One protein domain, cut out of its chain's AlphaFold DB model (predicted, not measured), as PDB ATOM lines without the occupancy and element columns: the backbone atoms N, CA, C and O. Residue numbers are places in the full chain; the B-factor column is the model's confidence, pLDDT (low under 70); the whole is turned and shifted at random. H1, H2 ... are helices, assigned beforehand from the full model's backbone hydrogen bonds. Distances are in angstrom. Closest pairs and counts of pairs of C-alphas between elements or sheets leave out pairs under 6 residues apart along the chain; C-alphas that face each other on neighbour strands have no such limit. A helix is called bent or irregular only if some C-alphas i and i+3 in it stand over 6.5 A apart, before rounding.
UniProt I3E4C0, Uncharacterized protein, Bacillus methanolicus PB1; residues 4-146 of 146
ATOM      1  N   GLU A   4     139.633 185.516 160.190       57.81
ATOM      2  CA  GLU A   4     140.394 184.536 159.398       57.81
ATOM      3  C   GLU A   4     141.070 183.464 160.269       57.81
ATOM      4  O   GLU A   4     140.938 182.278 159.976       57.81
ATOM      5  N   ASP A   5     141.682 183.844 161.398       64.06
ATOM      6  CA  ASP A   5     142.344 182.895 162.310       64.06
ATOM      7  C   ASP A   5     141.345 181.860 162.868       64.06
ATOM      8  O   ASP A   5     141.644 180.674 163.013       64.06
ATOM      9  N   MET A   6     140.118 182.303 163.172       62.50
ATOM     10  CA  MET A   6     139.036 181.429 163.643       62.50
ATOM     11  C   MET A   6     138.540 180.459 162.573       62.50
ATOM     12  O   MET A   6     138.165 179.323 162.893       62.50
ATOM     13  N   TYR A   7     138.506 180.914 161.323       64.12
ATOM     14  CA  TYR A   7     138.078 180.119 160.183       64.12
ATOM     15  C   TYR A   7     139.089 178.999 159.905       64.12
ATOM     16  O   TYR A   7     138.711 177.827 159.901       64.12
ATOM     17  N   GLU A   8     140.383 179.312 159.814       67.31
ATOM     18  CA  GLU A   8     141.434 178.310 159.579       67.31
ATOM     19  C   GLU A   8     141.525 177.256 160.689       67.31
ATOM     20  O   GLU A   8     141.583 176.054 160.408       67.31
ATOM     21  N   LEU A   9     141.452 177.677 161.957       67.56
ATOM     22  CA  LEU A   9     141.420 176.760 163.101       67.56
ATOM     23  C   LEU A   9     140.223 175.804 163.036       67.56
ATOM     24  O   LEU A   9     140.335 174.626 163.384       67.56
ATOM     25  N   SER A  10     139.077 176.291 162.566       65.69
ATOM     26  CA  SER A  10     137.863 175.489 162.427       65.69
ATOM     27  C   SER A  10     137.968 174.491 161.275       65.69
ATOM     28  O   SER A  10     137.632 173.319 161.460       65.69
ATOM     29  N   LEU A  11     138.527 174.901 160.131       67.19
ATOM     30  CA  LEU A  11     138.814 174.001 159.010       67.19
ATOM     31  C   LEU A  11     139.799 172.897 159.411       67.19
ATOM     32  O   LEU A  11     139.539 171.720 159.158       67.19
ATOM     33  N   TYR A  12     140.899 173.248 160.084       71.50
ATOM     34  CA  TYR A  12     141.872 172.277 160.595       71.50
ATOM     35  C   TYR A  12     141.213 171.270 161.545       71.50
ATOM     36  O   TYR A  12     141.418 170.057 161.458       71.50
ATOM     37  N   SER A  13     140.346 171.770 162.421       71.94
ATOM     38  CA  SER A  13     139.610 170.964 163.385       71.94
ATOM     39  C   SER A  13     138.624 169.997 162.704       71.94
ATOM     40  O   SER A  13     138.513 168.847 163.131       71.94
ATOM     41  N   ILE A  14     137.953 170.393 161.619       72.88
ATOM     42  CA  ILE A  14     137.122 169.488 160.805       72.88
ATOM     43  C   ILE A  14     137.987 168.431 160.110       72.88
ATOM     44  O   ILE A  14     137.679 167.244 160.192       72.88
ATOM     45  N   ARG A  15     139.100 168.828 159.478       74.19
ATOM     46  CA  ARG A  15     140.029 167.892 158.814       74.19
ATOM     47  C   ARG A  15     140.535 166.818 159.770       74.19
ATOM     48  O   ARG A  15     140.615 165.649 159.397       74.19
ATOM     49  N   SER A  16     140.800 167.187 161.024       76.06
ATOM     50  CA  SER A  16     141.249 166.239 162.044       76.06
ATOM     51  C   SER A  16     140.262 165.080 162.234       76.06
ATOM     52  O   SER A  16     140.695 163.949 162.419       76.06
ATOM     53  N   VAL A  17     138.945 165.324 162.154       78.12
ATOM     54  CA  VAL A  17     137.907 164.277 162.273       78.12
ATOM     55  C   VAL A  17     138.081 163.206 161.202       78.12
ATOM     56  O   VAL A  17     138.024 162.015 161.502       78.12
ATOM     57  N   PHE A  18     138.333 163.630 159.967       74.38
ATOM     58  CA  PHE A  18     138.492 162.732 158.830       74.38
ATOM     59  C   PHE A  18     139.820 161.970 158.875       74.38
ATOM     60  O   PHE A  18     139.841 160.765 158.617       74.38
ATOM     61  N   TYR A  19     140.909 162.625 159.292       75.81
ATOM     62  CA  TYR A  19     142.176 161.936 159.554       75.81
ATOM     63  C   TYR A  19     142.027 160.856 160.629       75.81
ATOM     64  O   TYR A  19     142.497 159.733 160.437       75.81
ATOM     65  N   PHE A  20     141.319 161.157 161.723       77.94
ATOM     66  CA  PHE A  20     141.040 160.168 162.764       77.94
ATOM     67  C   PHE A  20     140.215 158.990 162.240       77.94
ATOM     68  O   PHE A  20     140.528 157.847 162.561       77.94
ATOM     69  N   GLU A  21     139.192 159.233 161.416       77.81
ATOM     70  CA  GLU A  21     138.395 158.157 160.818       77.81
ATOM     71  C   GLU A  21     139.245 157.243 159.922       77.81
ATOM     72  O   GLU A  21     139.161 156.018 160.030       77.81
ATOM     73  N   SER A  22     140.117 157.822 159.093       78.06
ATOM     74  CA  SER A  22     141.036 157.066 158.233       78.06
ATOM     75  C   SER A  22     142.008 156.209 159.052       78.06
ATOM     76  O   SER A  22     142.164 155.011 158.794       78.06
ATOM     77  N   ALA A  23     142.617 156.793 160.088       81.06
ATOM     78  CA  ALA A  23     143.515 156.082 160.993       81.06
ATOM     79  C   ALA A  23     142.801 154.927 161.716       81.06
ATOM     80  O   ALA A  23     143.337 153.820 161.793       81.06
ATOM     81  N   LEU A  24     141.567 155.156 162.171       83.56
ATOM     82  CA  LEU A  24     140.742 154.146 162.827       83.56
ATOM     83  C   LEU A  24     140.433 152.971 161.890       83.56
ATOM     84  O   LEU A  24     140.615 151.821 162.275       83.56
ATOM     85  N   ILE A  25     140.045 153.231 160.637       83.38
ATOM     86  CA  ILE A  25     139.790 152.171 159.647       83.38
ATOM     87  C   ILE A  25     141.048 151.326 159.403       83.38
ATOM     88  O   ILE A  25     140.965 150.097 159.332       83.38
ATOM     89  N   ARG A  26     142.223 151.958 159.285       82.69
ATOM     90  CA  ARG A  26     143.498 151.240 159.116       82.69
ATOM     91  C   ARG A  26     143.816 150.371 160.329       82.69
ATOM     92  O   ARG A  26     144.128 149.197 160.159       82.69
ATOM     93  N   PHE A  27     143.664 150.917 161.534       86.44
ATOM     94  CA  PHE A  27     143.864 150.179 162.779       86.44
ATOM     95  C   PHE A  27     142.955 148.945 162.868       86.44
ATOM     96  O   PHE A  27     143.438 147.833 163.085       86.44
ATOM     97  N   LEU A  28     141.652 149.114 162.627       88.06
ATOM     98  CA  LEU A  28     140.681 148.020 162.687       88.06
ATOM     99  C   LEU A  28     140.966 146.932 161.636       88.06
ATOM    100  O   LEU A  28     140.809 145.741 161.916       88.06
ATOM    101  N   ASN A  29     141.437 147.312 160.444       85.88
ATOM    102  CA  ASN A  29     141.899 146.366 159.426       85.88
ATOM    103  C   ASN A  29     143.112 145.554 159.896       85.88
ATOM    104  O   ASN A  29     143.102 144.326 159.800       85.88
ATOM    105  N   SER A  30     144.140 146.216 160.431       84.56
ATOM    106  CA  SER A  30     145.331 145.545 160.963       84.56
ATOM    107  C   SER A  30     144.981 144.591 162.105       84.56
ATOM    108  O   SER A  30     145.450 143.454 162.115       84.56
ATOM    109  N   LEU A  31     144.092 145.007 163.012       86.81
ATOM    110  CA  LEU A  31     143.586 144.147 164.080       86.81
ATOM    111  C   LEU A  31     142.861 142.920 163.513       86.81
ATOM    112  O   LEU A  31     143.130 141.796 163.925       86.81
ATOM    113  N   THR A  32     141.987 143.114 162.523       84.94
ATOM    114  CA  THR A  32     141.271 142.020 161.847       84.94
ATOM    115  C   THR A  32     142.240 140.999 161.245       84.94
ATOM    116  O   THR A  32     141.995 139.794 161.314       84.94
ATOM    117  N   ILE A  33     143.340 141.462 160.644       84.69
ATOM    118  CA  ILE A  33     144.390 140.595 160.095       84.69
ATOM    119  C   ILE A  33     145.087 139.834 161.224       84.69
ATOM    120  O   ILE A  33     145.210 138.617 161.129       84.69
ATOM    121  N   LEU A  34     145.498 140.512 162.295       83.44
ATOM    122  CA  LEU A  34     146.181 139.881 163.426       83.44
ATOM    123  C   LEU A  34     145.315 138.791 164.072       83.44
ATOM    124  O   LEU A  34     145.760 137.654 164.216       83.44
ATOM    125  N   LEU A  35     144.047 139.097 164.355       80.75
ATOM    126  CA  LEU A  35     143.107 138.153 164.963       80.75
ATOM    127  C   LEU A  35     142.825 136.928 164.074       80.75
ATOM    128  O   LEU A  35     142.606 135.839 164.595       80.75
ATOM    129  N   LYS A  36     142.870 137.064 162.739       80.19
ATOM    130  CA  LYS A  36     142.732 135.923 161.807       80.19
ATOM    131  C   LYS A  36     143.862 134.896 161.930       80.19
ATOM    132  O   LYS A  36     143.635 133.740 161.585       80.19
ATOM    133  N   HIS A  37     145.050 135.310 162.372       78.75
ATOM    134  CA  HIS A  37     146.239 134.453 162.431       78.75
ATOM    135  C   HIS A  37     146.453 133.792 163.806       78.75
ATOM    136  O   HIS A  37     147.350 132.960 163.941       78.75
ATOM    137  N   LEU A  38     145.645 134.120 164.821       71.62
ATOM    138  CA  LEU A  38     145.727 133.499 166.148       71.62
ATOM    139  C   LEU A  38     145.160 132.064 166.140       71.62
ATOM    140  O   LEU A  38     144.133 131.790 165.515       71.62
ATOM    141  N   LYS A  39     145.825 131.135 166.847       61.75
ATOM    142  CA  LYS A  39     145.345 129.753 167.053       61.75
ATOM    143  C   LYS A  39     144.252 129.705 168.134       61.75
ATOM    144  O   LYS A  39     144.270 130.478 169.082       61.75
ATOM    145  N   LYS A  40     143.312 128.769 167.973       63.06
ATOM    146  CA  LYS A  40     141.975 128.744 168.598       63.06
ATOM    147  C   LYS A  40     141.872 128.262 170.057       63.06
ATOM    148  O   LYS A  40     140.780 128.301 170.591       63.06
ATOM    149  N   THR A  41     142.916 127.700 170.664       54.84
ATOM    150  CA  THR A  41     142.727 126.838 171.853       54.84
ATOM    151  C   THR A  41     143.016 127.484 173.213       54.84
ATOM    152  O   THR A  41     142.512 126.964 174.195       54.84
ATOM    153  N   ASP A  42     143.724 128.622 173.280       51.97
ATOM    154  CA  ASP A  42     144.086 129.298 174.553       51.97
ATOM    155  C   ASP A  42     143.767 130.814 174.575       51.97
ATOM    156  O   ASP A  42     144.209 131.540 175.463       51.97
ATOM    157  N   CYS A  43     143.055 131.346 173.573       60.44
ATOM    158  CA  CYS A  43     142.967 132.800 173.324       60.44
ATOM    159  C   CYS A  43     141.543 133.379 173.268       60.44
ATOM    160  O   CYS A  43     141.396 134.579 173.041       60.44
ATOM    161  N   ASP A  44     140.502 132.571 173.468       72.62
ATOM    162  CA  ASP A  44     139.134 132.954 173.105       72.62
ATOM    163  C   ASP A  44     138.597 134.143 173.920       72.62
ATOM    164  O   ASP A  44     138.107 135.108 173.338       72.62
ATOM    165  N   GLU A  45     138.753 134.148 175.245       77.25
ATOM    166  CA  GLU A  45     138.214 135.224 176.093       77.25
ATOM    167  C   GLU A  45     138.953 136.559 175.902       77.25
ATOM    168  O   GLU A  45     138.323 137.579 175.634       77.25
ATOM    169  N   ASN A  46     140.290 136.551 175.902       80.25
ATOM    170  CA  ASN A  46     141.095 137.760 175.680       80.25
ATOM    171  C   ASN A  46     140.845 138.391 174.301       80.25
ATOM    172  O   ASN A  46     140.874 139.616 174.150       80.25
ATOM    173  N   VAL A  47     140.592 137.565 173.279       80.81
ATOM    174  CA  VAL A  47     140.228 138.045 171.941       80.81
ATOM    175  C   VAL A  47     138.846 138.693 171.954       80.81
ATOM    176  O   VAL A  47     138.694 139.779 171.393       80.81
ATOM    177  N   LEU A  48     137.848 138.074 172.594       84.62
ATOM    178  CA  LEU A  48     136.508 138.658 172.713       84.62
ATOM    179  C   LEU A  48     136.538 139.988 173.473       84.62
ATOM    180  O   LEU A  48     135.919 140.952 173.024       84.62
ATOM    181  N   ASP A  49     137.309 140.063 174.555       84.94
ATOM    182  CA  ASP A  49     137.508 141.270 175.358       84.94
ATOM    183  C   ASP A  49     138.154 142.387 174.549       84.94
ATOM    184  O   ASP A  49     137.670 143.519 174.534       84.94
ATOM    185  N   THR A  50     139.205 142.046 173.804       86.69
ATOM    186  CA  THR A  50     139.874 142.983 172.902       86.69
ATOM    187  C   THR A  50     138.907 143.507 171.845       86.69
ATOM    188  O   THR A  50     138.847 144.712 171.610       86.69
ATOM    189  N   VAL A  51     138.123 142.627 171.211       88.19
ATOM    190  CA  VAL A  51     137.151 143.040 170.187       88.19
ATOM    191  C   VAL A  51     136.070 143.936 170.788       88.19
ATOM    192  O   VAL A  51     135.759 144.967 170.194       88.19
ATOM    193  N   TYR A  52     135.523 143.578 171.953       89.81
ATOM    194  CA  TYR A  52     134.515 144.379 172.644       89.81
ATOM    195  C   TYR A  52     135.038 145.783 172.964       89.81
ATOM    196  O   TYR A  52     134.453 146.766 172.510       89.81
ATOM    197  N   HIS A  53     136.179 145.891 173.651       90.00
ATOM    198  CA  HIS A  53     136.747 147.189 174.013       90.00
ATOM    199  C   HIS A  53     137.117 148.024 172.787       90.00
ATOM    200  O   HIS A  53     136.873 149.227 172.759       90.00
ATOM    201  N   VAL A  54     137.657 147.412 171.731       90.50
ATOM    202  CA  VAL A  54     137.956 148.143 170.495       90.50
ATOM    203  C   VAL A  54     136.683 148.695 169.850       90.50
ATOM    204  O   VAL A  54     136.698 149.833 169.374       90.50
ATOM    205  N   LEU A  55     135.584 147.937 169.834       89.88
ATOM    206  CA  LEU A  55     134.302 148.410 169.301       89.88
ATOM    207  C   LEU A  55     133.696 149.527 170.162       89.88
ATOM    208  O   LEU A  55     133.272 150.542 169.610       89.88
ATOM    209  N   GLU A  56     133.737 149.389 171.487       92.69
ATOM    210  CA  GLU A  56     133.303 150.416 172.442       92.69
ATOM    211  C   GLU A  56     134.065 151.736 172.221       92.69
ATOM    212  O   GLU A  56     133.467 152.793 171.996       92.69
ATOM    213  N   GLN A  57     135.401 151.681 172.169       88.50
ATOM    214  CA  GLN A  57     136.235 152.864 171.925       88.50
ATOM    215  C   GLN A  57     136.007 153.452 170.525       88.50
ATOM    216  O   GLN A  57     135.930 154.671 170.354       88.50
ATOM    217  N   THR A  58     135.827 152.599 169.513       89.56
ATOM    218  CA  THR A  58     135.443 153.018 168.154       89.56
ATOM    219  C   THR A  58     134.124 153.796 168.179       89.56
ATOM    220  O   THR A  58     133.997 154.826 167.511       89.56
ATOM    221  N   ASN A  59     133.139 153.345 168.954       87.94
ATOM    222  CA  ASN A  59     131.851 154.016 169.086       87.94
ATOM    223  C   ASN A  59     131.957 155.349 169.822       87.94
ATOM    224  O   ASN A  59     131.373 156.332 169.358       87.94
ATOM    225  N   GLU A  60     132.735 155.431 170.899       88.19
ATOM    226  CA  GLU A  60     132.998 156.705 171.574       88.19
ATOM    227  C   GLU A  60     133.663 157.720 170.643       88.19
ATOM    228  O   GLU A  60     133.190 158.854 170.515       88.19
ATOM    229  N   LEU A  61     134.677 157.303 169.883       86.50
ATOM    230  CA  LEU A  61     135.311 158.163 168.887       86.50
ATOM    231  C   LEU A  61     134.303 158.643 167.836       86.50
ATOM    232  O   LEU A  61     134.226 159.841 167.558       86.50
ATOM    233  N   GLN A  62     133.465 157.755 167.296       85.75
ATOM    234  CA  GLN A  62     132.412 158.143 166.353       85.75
ATOM    235  C   GLN A  62     131.401 159.131 166.961       85.75
ATOM    236  O   GLN A  62     130.970 160.062 166.273       85.75
ATOM    237  N   LYS A  63     131.032 158.983 168.243       87.06
ATOM    238  CA  LYS A  63     130.178 159.952 168.955       87.06
ATOM    239  C   LYS A  63     130.849 161.328 169.002       87.06
ATOM    240  O   LYS A  63     130.183 162.319 168.697       87.06
ATOM    241  N   GLN A  64     132.144 161.400 169.317       85.00
ATOM    242  CA  GLN A  64     132.891 162.665 169.345       85.00
ATOM    243  C   GLN A  64     133.008 163.301 167.954       85.00
ATOM    244  O   GLN A  64     132.744 164.494 167.804       85.00
ATOM    245  N   MET A  65     133.304 162.510 166.918       84.56
ATOM    246  CA  MET A  65     133.322 162.980 165.527       84.56
ATOM    247  C   MET A  65     131.966 163.570 165.116       84.56
ATOM    248  O   MET A  65     131.905 164.669 164.571       84.56
ATOM    249  N   ASN A  66     130.868 162.877 165.431       83.31
ATOM    250  CA  ASN A  66     129.515 163.339 165.124       83.31
ATOM    251  C   ASN A  66     129.165 164.645 165.845       83.31
ATOM    252  O   ASN A  66     128.619 165.550 165.218       83.31
ATOM    253  N   LYS A  67     129.490 164.765 167.142       84.25
ATOM    254  CA  LYS A  67     129.301 166.011 167.910       84.25
ATOM    255  C   LYS A  67     130.071 167.164 167.281       84.25
ATOM    256  O   LYS A  67     129.532 168.252 167.124       84.25
ATOM    257  N   LYS A  68     131.316 166.904 166.886       81.38
ATOM    258  CA  LYS A  68     132.187 167.892 166.264       81.38
ATOM    259  C   LYS A  68     131.620 168.371 164.924       81.38
ATOM    260  O   LYS A  68     131.510 169.572 164.730       81.38
ATOM    261  N   ILE A  69     131.151 167.463 164.063       77.56
ATOM    262  CA  ILE A  69     130.471 167.816 162.801       77.56
ATOM    263  C   ILE A  69     129.229 168.694 163.048       77.56
ATOM    264  O   ILE A  69     129.045 169.676 162.336       77.56
ATOM    265  N   ILE A  70     128.409 168.380 164.059       79.19
ATOM    266  CA  ILE A  70     127.218 169.180 164.419       79.19
ATOM    267  C   ILE A  70     127.612 170.587 164.897       79.19
ATOM    268  O   ILE A  70     127.067 171.579 164.430       79.19
ATOM    269  N   LEU A  71     128.607 170.702 165.780       75.56
ATOM    270  CA  LEU A  71     129.087 172.013 166.240       75.56
ATOM    271  C   LEU A  71     129.559 172.900 165.080       75.56
ATOM    272  O   LEU A  71     129.464 174.122 165.164       75.56
ATOM    273  N   PHE A  72     130.070 172.291 164.009       70.88
ATOM    274  CA  PHE A  72     130.466 173.013 162.808       70.88
ATOM    275  C   PHE A  72     129.291 173.349 161.881       70.88
ATOM    276  O   PHE A  72     129.321 174.439 161.318       70.88
ATOM    277  N   SER A  73     128.242 172.517 161.763       67.19
ATOM    278  CA  SER A  73     127.029 172.916 161.015       67.19
ATOM    279  C   SER A  73     126.355 174.147 161.596       67.19
ATOM    280  O   SER A  73     125.777 174.928 160.851       67.19
ATOM    281  N   ASP A  74     126.426 174.311 162.913       67.69
ATOM    282  CA  ASP A  74     125.783 175.432 163.597       67.69
ATOM    283  C   ASP A  74     126.599 176.729 163.468       67.69
ATOM    284  O   ASP A  74     126.083 177.816 163.722       67.69
ATOM    285  N   ARG A  75     127.883 176.626 163.088       67.56
ATOM    286  CA  ARG A  75     128.832 177.752 163.032       67.56
ATOM    287  C   ARG A  75     129.250 178.168 161.623       67.56
ATOM    288  O   ARG A  75     129.663 179.311 161.459       67.56
ATOM    289  N   PHE A  76     129.172 177.274 160.640       63.38
ATOM    290  CA  PHE A  76     129.643 177.507 159.272       63.38
ATOM    291  C   PHE A  76     128.560 177.183 158.253       63.38
ATOM    292  O   PHE A  76     127.725 176.297 158.449       63.38
ATOM    293  N   THR A  77     128.582 177.896 157.130       65.06
ATOM    294  CA  THR A  77     127.674 177.624 156.021       65.06
ATOM    295  C   THR A  77     127.985 176.263 155.405       65.06
ATOM    296  O   THR A  77     129.111 175.758 155.443       65.06
ATOM    297  N   LYS A  78     126.972 175.647 154.786       62.44
ATOM    298  CA  LYS A  78     127.129 174.336 154.147       62.44
ATOM    299  C   LYS A  78     128.258 174.305 153.118       62.44
ATOM    300  O   LYS A  78     128.971 173.310 153.032       62.44
ATOM    301  N   THR A  79     128.430 175.397 152.381       61.53
ATOM    302  CA  THR A  79     129.429 175.555 151.323       61.53
ATOM    303  C   THR A  79     130.860 175.532 151.869       61.53
ATOM    304  O   THR A  79     131.741 174.955 151.239       61.53
ATOM    305  N   GLU A  80     131.095 176.087 153.063       65.12
ATOM    306  CA  GLU A  80     132.408 176.097 153.730       65.12
ATOM    307  C   GLU A  80     132.775 174.719 154.293       65.12
ATOM    308  O   GLU A  80     133.905 174.256 154.157       65.12
ATOM    309  N   VAL A  81     131.803 174.007 154.868       63.94
ATOM    310  CA  VAL A  81     132.013 172.623 155.325       63.94
ATOM    311  C   VAL A  81     132.227 171.683 154.130       63.94
ATOM    312  O   VAL A  81     133.023 170.745 154.196       63.94
ATOM    313  N   TYR A  82     131.542 171.939 153.013       61.16
ATOM    314  CA  TYR A  82     131.653 171.149 151.790       61.16
ATOM    315  C   TYR A  82     132.943 171.410 150.999       61.16
ATOM    316  O   TYR A  82     133.484 170.479 150.405       61.16
ATOM    317  N   SER A  83     133.492 172.627 151.022       63.34
ATOM    318  CA  SER A  83     134.764 172.927 150.350       63.34
ATOM    319  C   SER A  83     135.942 172.181 150.992       63.34
ATOM    320  O   SER A  83     136.811 171.682 150.276       63.34
ATOM    321  N   VAL A  84     135.923 171.977 152.317       62.19
ATOM    322  CA  VAL A  84     136.851 171.063 153.019       62.19
ATOM    323  C   VAL A  84     136.709 169.632 152.526       62.19
ATOM    324  O   VAL A  84     137.675 168.883 152.521       62.19
ATOM    325  N   TYR A  85     135.511 169.234 152.119       58.25
ATOM    326  CA  TYR A  85     135.251 167.878 151.669       58.25
ATOM    327  C   TYR A  85     135.714 167.636 150.224       58.25
ATOM    328  O   TYR A  85     136.259 166.578 149.941       58.25
ATOM    329  N   GLN A  86     135.513 168.595 149.313       57.66
ATOM    330  CA  GLN A  86     135.902 168.448 147.902       57.66
ATOM    331  C   GLN A  86     137.402 168.635 147.636       57.66
ATOM    332  O   GLN A  86     137.912 168.097 146.663       57.66
ATOM    333  N   THR A  87     138.111 169.405 148.465       54.34
ATOM    334  CA  THR A  87     139.522 169.764 148.207       54.34
ATOM    335  C   THR A  87     140.539 168.697 148.616       54.34
ATOM    336  O   THR A  87     141.735 168.903 148.443       54.34
ATOM    337  N   HIS A  88     140.089 167.560 149.150       55.09
ATOM    338  CA  HIS A  88     140.962 166.517 149.690       55.09
ATOM    339  C   HIS A  88     140.523 165.155 149.151       55.09
ATOM    340  O   HIS A  88     139.678 164.484 149.745       55.09
ATOM    341  N   GLU A  89     141.118 164.737 148.032       54.38
ATOM    342  CA  GLU A  89     140.898 163.420 147.398       54.38
ATOM    343  C   GLU A  89     141.118 162.247 148.374       54.38
ATOM    344  O   GLU A  89     140.502 161.190 148.255       54.38
ATOM    345  N   GLU A  90     141.927 162.454 149.419       49.16
ATOM    346  CA  GLU A  90     142.139 161.517 150.529       49.16
ATOM    347  C   GLU A  90     140.827 161.087 151.223       49.16
ATOM    348  O   GLU A  90     140.752 160.015 151.833       49.16
ATOM    349  N   TYR A  91     139.771 161.902 151.121       52.88
ATOM    350  CA  TYR A  91     138.456 161.647 151.707       52.88
ATOM    351  C   TYR A  91     137.527 160.808 150.817       52.88
ATOM    352  O   TYR A  91     136.508 160.311 151.314       52.88
ATOM    353  N   ASP A  92     137.881 160.544 149.555       52.81
ATOM    354  CA  ASP A  92     137.140 159.590 148.722       52.81
ATOM    355  C   ASP A  92     137.237 158.171 149.287       52.81
ATOM    356  O   ASP A  92     136.259 157.421 149.250       52.81
ATOM    357  N   PHE A  93     138.347 157.826 149.944       50.03
ATOM    358  CA  PHE A  93     138.498 156.547 150.644       50.03
ATOM    359  C   PHE A  93     137.559 156.408 151.860       50.03
ATOM    360  O   PHE A  93     137.111 155.308 152.176       50.03
ATOM    361  N   LEU A  94     137.186 157.521 152.510       48.97
ATOM    362  CA  LEU A  94     136.158 157.553 153.570       48.97
ATOM    363  C   LEU A  94     134.734 157.444 152.997       48.97
ATOM    364  O   LEU A  94     133.765 157.126 153.700       48.97
ATOM    365  N   SER A  95     134.577 157.741 151.703       50.41
ATOM    366  CA  SER A  95     133.326 157.550 150.977       50.41
ATOM    367  C   SER A  95     133.097 156.085 150.595       50.41
ATOM    368  O   SER A  95     131.936 155.660 150.610       50.41
ATOM    369  N   GLN A  96     134.181 155.333 150.353       53.28
ATOM    370  CA  GLN A  96     134.157 153.891 150.127       53.28
ATOM    371  C   GLN A  96     133.666 153.193 151.400       53.28
ATOM    372  O   GLN A  96     134.060 153.544 152.510       53.28
ATOM    373  N   GLU A  97     132.762 152.227 151.259       57.47
ATOM    374  CA  GLU A  97     132.022 151.555 152.344       57.47
ATOM    375  C   GLU A  97     132.891 150.644 153.244       57.47
ATOM    376  O   GLU A  97     132.417 149.679 153.840       57.47
ATOM    377  N   SER A  98     134.173 150.979 153.393       74.31
ATOM    378  CA  SER A  98     135.189 150.218 154.110       74.31
ATOM    379  C   SER A  98     134.886 150.086 155.604       74.31
ATOM    380  O   SER A  98     135.026 148.996 156.149       74.31
ATOM    381  N   PHE A  99     134.406 151.140 156.277       82.31
ATOM    382  CA  PHE A  99     134.137 151.078 157.720       82.31
ATOM    383  C   PHE A  99     133.077 150.017 158.090       82.31
ATOM    384  O   PHE A  99     133.394 149.138 158.898       82.31
ATOM    385  N   PRO A 100     131.858 150.015 157.500       87.31
ATOM    386  CA  PRO A 100     130.885 148.957 157.754       87.31
ATOM    387  C   PRO A 100     131.427 147.547 157.520       87.31
ATOM    388  O   PRO A 100     131.128 146.636 158.291       87.31
ATOM    389  N   ASP A 101     132.222 147.350 156.472       86.19
ATOM    390  CA  ASP A 101     132.742 146.029 156.138       86.19
ATOM    391  C   ASP A 101     133.828 145.563 157.105       86.19
ATOM    392  O   ASP A 101     133.843 144.387 157.477       86.19
ATOM    393  N   VAL A 102     134.675 146.468 157.596       85.19
ATOM    394  CA  VAL A 102     135.666 146.154 158.635       85.19
ATOM    395  C   VAL A 102     134.989 145.778 159.951       85.19
ATOM    396  O   VAL A 102     135.341 144.759 160.548       85.19
ATOM    397  N   VAL A 103     133.954 146.516 160.365       89.12
ATOM    398  CA  VAL A 103     133.163 146.177 161.562       89.12
ATOM    399  C   VAL A 103     132.512 144.796 161.413       89.12
ATOM    400  O   VAL A 103     132.601 143.971 162.323       89.12
ATOM    401  N   LYS A 104     131.933 144.474 160.244       89.94
ATOM    402  CA  LYS A 104     131.394 143.125 159.970       89.94
ATOM    403  C   LYS A 104     132.471 142.043 160.024       89.94
ATOM    404  O   LYS A 104     132.179 140.917 160.423       89.94
ATOM    405  N   GLN A 105     133.690 142.328 159.570       88.00
ATOM    406  CA  GLN A 105     134.781 141.355 159.618       88.00
ATOM    407  C   GLN A 105     135.217 141.070 161.057       88.00
ATOM    408  O   GLN A 105     135.322 139.897 161.413       88.00
ATOM    409  N   LEU A 106     135.390 142.105 161.885       87.62
ATOM    410  CA  LEU A 106     135.663 141.952 163.319       87.62
ATOM    411  C   LEU A 106     134.558 141.157 164.016       87.62
ATOM    412  O   LEU A 106     134.839 140.227 164.767       87.62
ATOM    413  N   HIS A 107     133.300 141.443 163.682       89.19
ATOM    414  CA  HIS A 107     132.144 140.721 164.205       89.19
ATOM    415  C   HIS A 107     132.113 139.239 163.822       89.19
ATOM    416  O   HIS A 107     131.850 138.363 164.643       89.19
ATOM    417  N   LYS A 108     132.402 138.919 162.557       87.12
ATOM    418  CA  LYS A 108     132.505 137.524 162.109       87.12
ATOM    419  C   LYS A 108     133.637 136.789 162.820       87.12
ATOM    420  O   LYS A 108     133.505 135.592 163.055       87.12
ATOM    421  N   LEU A 109     134.738 137.478 163.120       82.56
ATOM    422  CA  LEU A 109     135.846 136.900 163.870       82.56
ATOM    423  C   LEU A 109     135.449 136.639 165.316       82.56
ATOM    424  O   LEU A 109     135.609 135.505 165.748       82.56
ATOM    425  N   SER A 110     134.849 137.600 166.023       82.38
ATOM    426  CA  SER A 110     134.425 137.376 167.412       82.38
ATOM    427  C   SER A 110     133.475 136.184 167.541       82.38
ATOM    428  O   SER A 110     133.679 135.333 168.398       82.38
ATOM    429  N   LYS A 111     132.523 136.017 166.610       81.12
ATOM    430  CA  LYS A 111     131.629 134.842 166.580       81.12
ATOM    431  C   LYS A 111     132.348 133.499 166.418       81.12
ATOM    432  O   LYS A 111     131.801 132.468 166.795       81.12
ATOM    433  N   ARG A 112     133.554 133.473 165.841       79.88
ATOM    434  CA  ARG A 112     134.361 132.243 165.707       79.88
ATOM    435  C   ARG A 112     135.075 131.856 167.001       79.88
ATOM    436  O   ARG A 112     135.414 130.680 167.127       79.88
ATOM    437  N   PHE A 113     135.290 132.821 167.896       76.56
ATOM    438  CA  PHE A 113     135.937 132.672 169.204       76.56
ATOM    439  C   PHE A 113     134.918 132.621 170.360       76.56
ATOM    440  O   PHE A 113     135.290 132.528 171.519       76.56
ATOM    441  N   SER A 114     133.611 132.698 170.075       67.44
ATOM    442  CA  SER A 114     132.559 132.841 171.089       67.44
ATOM    443  C   SER A 114     131.916 131.524 171.544       67.44
ATOM    444  O   SER A 114     130.714 131.513 171.818       67.44
ATOM    445  N   SER A 115     132.634 130.394 171.586       60.00
ATOM    446  CA  SER A 115     132.035 129.146 172.087       60.00
ATOM    447  C   SER A 115     131.737 129.254 173.588       60.00
ATOM    448  O   SER A 115     132.610 129.024 174.414       60.00
ATOM    449  N   GLY A 116     130.491 129.609 173.926       59.28
ATOM    450  CA  GLY A 116     129.938 129.511 175.282       59.28
ATOM    451  C   GLY A 116     129.977 130.765 176.167       59.28
ATOM    452  O   GLY A 116     129.673 130.624 177.345       59.28
ATOM    453  N   ASN A 117     130.313 131.965 175.660       63.47
ATOM    454  CA  ASN A 117     130.656 133.123 176.514       63.47
ATOM    455  C   ASN A 117     129.704 134.350 176.473       63.47
ATOM    456  O   ASN A 117     129.138 134.693 175.434       63.47
ATOM    457  N   TYR A 118     129.608 135.039 177.625       61.75
ATOM    458  CA  TYR A 118     128.681 136.135 178.006       61.75
ATOM    459  C   TYR A 118     128.760 137.426 177.161       61.75
ATOM    460  O   TYR A 118     127.782 138.160 177.061       61.75
ATOM    461  N   LYS A 119     129.891 137.722 176.506       72.44
ATOM    462  CA  LYS A 119     130.092 139.015 175.815       72.44
ATOM    463  C   LYS A 119     129.526 139.095 174.395       72.44
ATOM    464  O   LYS A 119     129.703 140.107 173.721       72.44
ATOM    465  N   LYS A 120     128.856 138.046 173.917       78.38
ATOM    466  CA  LYS A 120     128.291 138.020 172.563       78.38
ATOM    467  C   LYS A 120     127.270 139.139 172.349       78.38
ATOM    468  O   LYS A 120     127.378 139.854 171.357       78.38
ATOM    469  N   ASP A 121     126.345 139.298 173.289       85.44
ATOM    470  CA  ASP A 121     125.279 140.295 173.186       85.44
ATOM    471  C   ASP A 121     125.856 141.714 173.260       85.44
ATOM    472  O   ASP A 121     125.516 142.563 172.445       85.44
ATOM    473  N   LEU A 122     126.850 141.928 174.131       88.75
ATOM    474  CA  LEU A 122     127.585 143.194 174.213       88.75
ATOM    475  C   LEU A 122     128.290 143.536 172.891       88.75
ATOM    476  O   LEU A 122     128.223 144.667 172.421       88.75
ATOM    477  N   ILE A 123     128.946 142.566 172.248       88.75
ATOM    478  CA  ILE A 123     129.577 142.782 170.939       88.75
ATOM    479  C   ILE A 123     128.521 143.051 169.853       88.75
ATOM    480  O   ILE A 123     128.738 143.911 168.999       88.75
ATOM    481  N   ASP A 124     127.397 142.329 169.860       90.19
ATOM    482  CA  ASP A 124     126.283 142.565 168.933       90.19
ATOM    483  C   ASP A 124     125.730 144.001 169.094       90.19
ATOM    484  O   ASP A 124     125.522 144.698 168.092       90.19
ATOM    485  N   ASP A 125     125.581 144.484 170.330       92.75
ATOM    486  CA  ASP A 125     125.151 145.850 170.646       92.75
ATOM    487  C   ASP A 125     126.141 146.906 170.146       92.75
ATOM    488  O   ASP A 125     125.742 147.860 169.465       92.75
ATOM    489  N   GLU A 126     127.439 146.720 170.395       94.06
ATOM    490  CA  GLU A 126     128.464 147.657 169.930       94.06
ATOM    491  C   GLU A 126     128.553 147.699 168.395       94.06
ATOM    492  O   GLU A 126     128.706 148.770 167.798       94.06
ATOM    493  N   VAL A 127     128.384 146.561 167.716       92.56
ATOM    494  CA  VAL A 127     128.311 146.497 166.247       92.56
ATOM    495  C   VAL A 127     127.095 147.268 165.721       92.56
ATOM    496  O   VAL A 127     127.215 148.068 164.784       92.56
ATOM    497  N   ASN A 128     125.926 147.081 166.339       92.88
ATOM    498  CA  ASN A 128     124.706 147.804 165.976       92.88
ATOM    499  C   ASN A 128     124.864 149.316 166.184       92.88
ATOM    500  O   ASN A 128     124.515 150.109 165.298       92.88
ATOM    501  N   GLN A 129     125.448 149.723 167.313       91.75
ATOM    502  CA  GLN A 129     125.760 151.119 167.601       91.75
ATOM    503  C   GLN A 129     126.746 151.700 166.575       91.75
ATOM    504  O   GLN A 129     126.513 152.805 166.074       91.75
ATOM    505  N   SER A 130     127.775 150.949 166.180       89.50
ATOM    506  CA  SER A 130     128.723 151.340 165.130       89.50
ATOM    507  C   SER A 130     128.022 151.659 163.811       89.50
ATOM    508  O   SER A 130     128.245 152.722 163.224       89.50
ATOM    509  N   PHE A 131     127.108 150.797 163.353       90.19
ATOM    510  CA  PHE A 131     126.346 151.067 162.129       90.19
ATOM    511  C   PHE A 131     125.407 152.266 162.266       90.19
ATOM    512  O   PHE A 131     125.259 153.042 161.316       90.19
ATOM    513  N   LEU A 132     124.760 152.429 163.422       90.38
ATOM    514  CA  LEU A 132     123.877 153.562 163.688       90.38
ATOM    515  C   LEU A 132     124.646 154.889 163.619       90.38
ATOM    516  O   LEU A 132     124.214 155.820 162.932       90.38
ATOM    517  N   LEU A 133     125.796 154.966 164.295       86.81
ATOM    518  CA  LEU A 133     126.651 156.152 164.335       86.81
ATOM    519  C   LEU A 133     127.227 156.481 162.957       86.81
ATOM    520  O   LEU A 133     127.174 157.646 162.553       86.81
ATOM    521  N   TYR A 134     127.674 155.472 162.204       85.56
ATOM    522  CA  TYR A 134     128.125 155.639 160.821       85.56
ATOM    523  C   TYR A 134     127.011 156.194 159.920       85.56
ATOM    524  O   TYR A 134     127.204 157.185 159.209       85.56
ATOM    525  N   LYS A 135     125.801 155.613 159.977       86.00
ATOM    526  CA  LYS A 135     124.639 156.100 159.209       86.00
ATOM    527  C   LYS A 135     124.290 157.541 159.575       86.00
ATOM    528  O   LYS A 135     124.022 158.345 158.679       86.00
ATOM    529  N   LYS A 136     124.303 157.880 160.870       84.56
ATOM    530  CA  LYS A 136     124.084 159.251 161.353       84.56
ATOM    531  C   LYS A 136     125.125 160.205 160.768       84.56
ATOM    532  O   LYS A 136     124.736 161.220 160.195       84.56
ATOM    533  N   ARG A 137     126.412 159.844 160.819       81.31
ATOM    534  CA  ARG A 137     127.505 160.636 160.237       81.31
ATOM    535  C   ARG A 137     127.291 160.884 158.750       81.31
ATOM    536  O   ARG A 137     127.282 162.028 158.315       81.31
ATOM    537  N   LYS A 138     127.027 159.833 157.966       79.81
ATOM    538  CA  LYS A 138     126.785 159.964 156.518       79.81
ATOM    539  C   LYS A 138     125.575 160.854 156.215       79.81
ATOM    540  O   LYS A 138     125.610 161.583 155.229       79.81
ATOM    541  N   ARG A 139     124.515 160.822 157.034       81.81
ATOM    542  CA  ARG A 139     123.354 161.722 156.885       81.81
ATOM    543  C   ARG A 139     123.722 163.181 157.146       81.81
ATOM    544  O   ARG A 139     123.391 164.010 156.307       81.81
ATOM    545  N   LEU A 140     124.430 163.466 158.243       76.06
ATOM    546  CA  LEU A 140     124.941 164.809 158.546       76.06
ATOM    547  C   LEU A 140     125.811 165.319 157.393       76.06
ATOM    548  O   LEU A 140     125.571 166.391 156.855       76.06
ATOM    549  N   LEU A 141     126.737 164.487 156.914       73.06
ATOM    550  CA  LEU A 141     127.622 164.841 155.804       73.06
ATOM    551  C   LEU A 141     126.871 165.098 154.486       73.06
ATOM    552  O   LEU A 141     127.227 166.003 153.736       73.06
ATOM    553  N   LYS A 142     125.803 164.341 154.197       72.88
ATOM    554  CA  LYS A 142     124.954 164.563 153.013       72.88
ATOM    555  C   LYS A 142     124.220 165.905 153.044       72.88
ATOM    556  O   LYS A 142     123.952 166.441 151.973       72.88
ATOM    557  N   GLN A 143     123.896 166.442 154.221       69.69
ATOM    558  CA  GLN A 143     123.219 167.740 154.339       69.69
ATOM    559  C   GLN A 143     124.099 168.908 153.876       69.69
ATOM    560  O   GLN A 143     123.552 169.933 153.482       69.69
ATOM    561  N   PHE A 144     125.425 168.738 153.869       63.28
ATOM    562  CA  PHE A 144     126.365 169.733 153.350       63.28
ATOM    563  C   PHE A 144     126.612 169.619 151.839       63.28
ATOM    564  O   PHE A 144     127.093 170.569 151.244       63.28
ATOM    565  N   LYS A 145     126.272 168.487 151.195       53.59
ATOM    566  CA  LYS A 145     126.431 168.310 149.734       53.59
ATOM    567  C   LYS A 145     125.314 168.971 148.898       53.59
ATOM    568  O   LYS A 145     125.348 168.847 147.678       53.59
ATOM    569  N   LYS A 146     124.302 169.577 149.535       47.56
ATOM    570  CA  LYS A 146     123.136 170.226 148.908       47.56
ATOM    571  C   LYS A 146     122.976 171.653 149.406       47.56
ATOM    572  O   LYS A 146     122.791 172.531 148.549       47.56
TER     573      LYS A 146
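What this domain is: This is residues 4 to 146 of the 146 residues of an uncharacterized protein of Bacillus methanolicus PB1 (UniProt I3E4C0). Four helices, H1, H2, H5 and H6, run side by side, up and down, in a long rod-shaped bundle. H5 is shorter than the other three and fills its corner over one part of the rod; toward the other end the two short helices H3 and H4 follow on from H2 and lead back to H5, H3 between H1 and H6 and H4 on H1. The printed part has 143 residues with six named helices, H1 to H6 in order along the chain, and no named strand; its class is all helix. It is only just compact, close to loose, with a radius of gyration of the C-alphas of 17.4 A, and spans 59 by 25 by 24 A.

Where its parts are: H1, residues 4 to 36, begins at C-alpha 4 at (140.394, 184.536, 159.398) and is 48.7 A long from first to last C-alpha. H2, residues 44 to 73, is 43.5 A long. H3 holds residues 78 to 86 and H4 residues 89 to 95. H4 is neither bent nor irregular, but only just: C-alphas 90 and 93 are 6.2 A apart. H5, residues 98 to 113, is 23.2 A long. H6, residues 120 to 144, is 37.1 A long and ends at C-alpha 144 at (126.365, 169.733, 153.350).

How they stand to each other: H1 is the hub, touching four helices. H1 and H2 form a hairpin, opposite ways at a shallow tilt of 18 degrees; their closest C-alphas, of Val 17 and Met 65, are 5.8 A apart. H1 touches H3 with residues 11 to 15 alone, closest at the C-alphas of Leu 11 and Val 84, 7.0 A. It touches H4 with residues 18 to 22 alone, at a steep tilt of 56 degrees; the closest C-alphas, of Ser 22 and Leu 94, are 6.8 A apart. It touches H5 with residues 25 to 36 alone, closest at the C-alphas of Thr 32 and Leu 106, 5.8 A. H2 and H6 touch, the same way at a shallow tilt of 22 degrees, closest at the C-alphas of Tyr 52 and Ile 123, 5.5 A. H5 and H6 form a hairpin, opposite ways at a shallow tilt of 2 degrees; the closest C-alphas, of Pro 100 and Phe 131, are 6.6 A apart. H1 and H6 are apart. Every O i to N i+4 pair is within hydrogen-bond range in H2, against 27 of 29 in H1, 3 of 5 in H3, 1 of 3 in H4, 11 of 12 in H5 and 20 of 21 in H6; in H4, 3 of 4 O i to N i+3 pairs are within range.

The domain as a whole: The C-alphas farthest apart, of Glu 4 and Thr 41, are 59.1 A apart. The printed part has no cut, and no link is long. The mean pLDDT of the printed part is 75.6; residues 4 to 11, 39 to 43, 73 to 97, 114 to 118 and 143 to 146 are under 70.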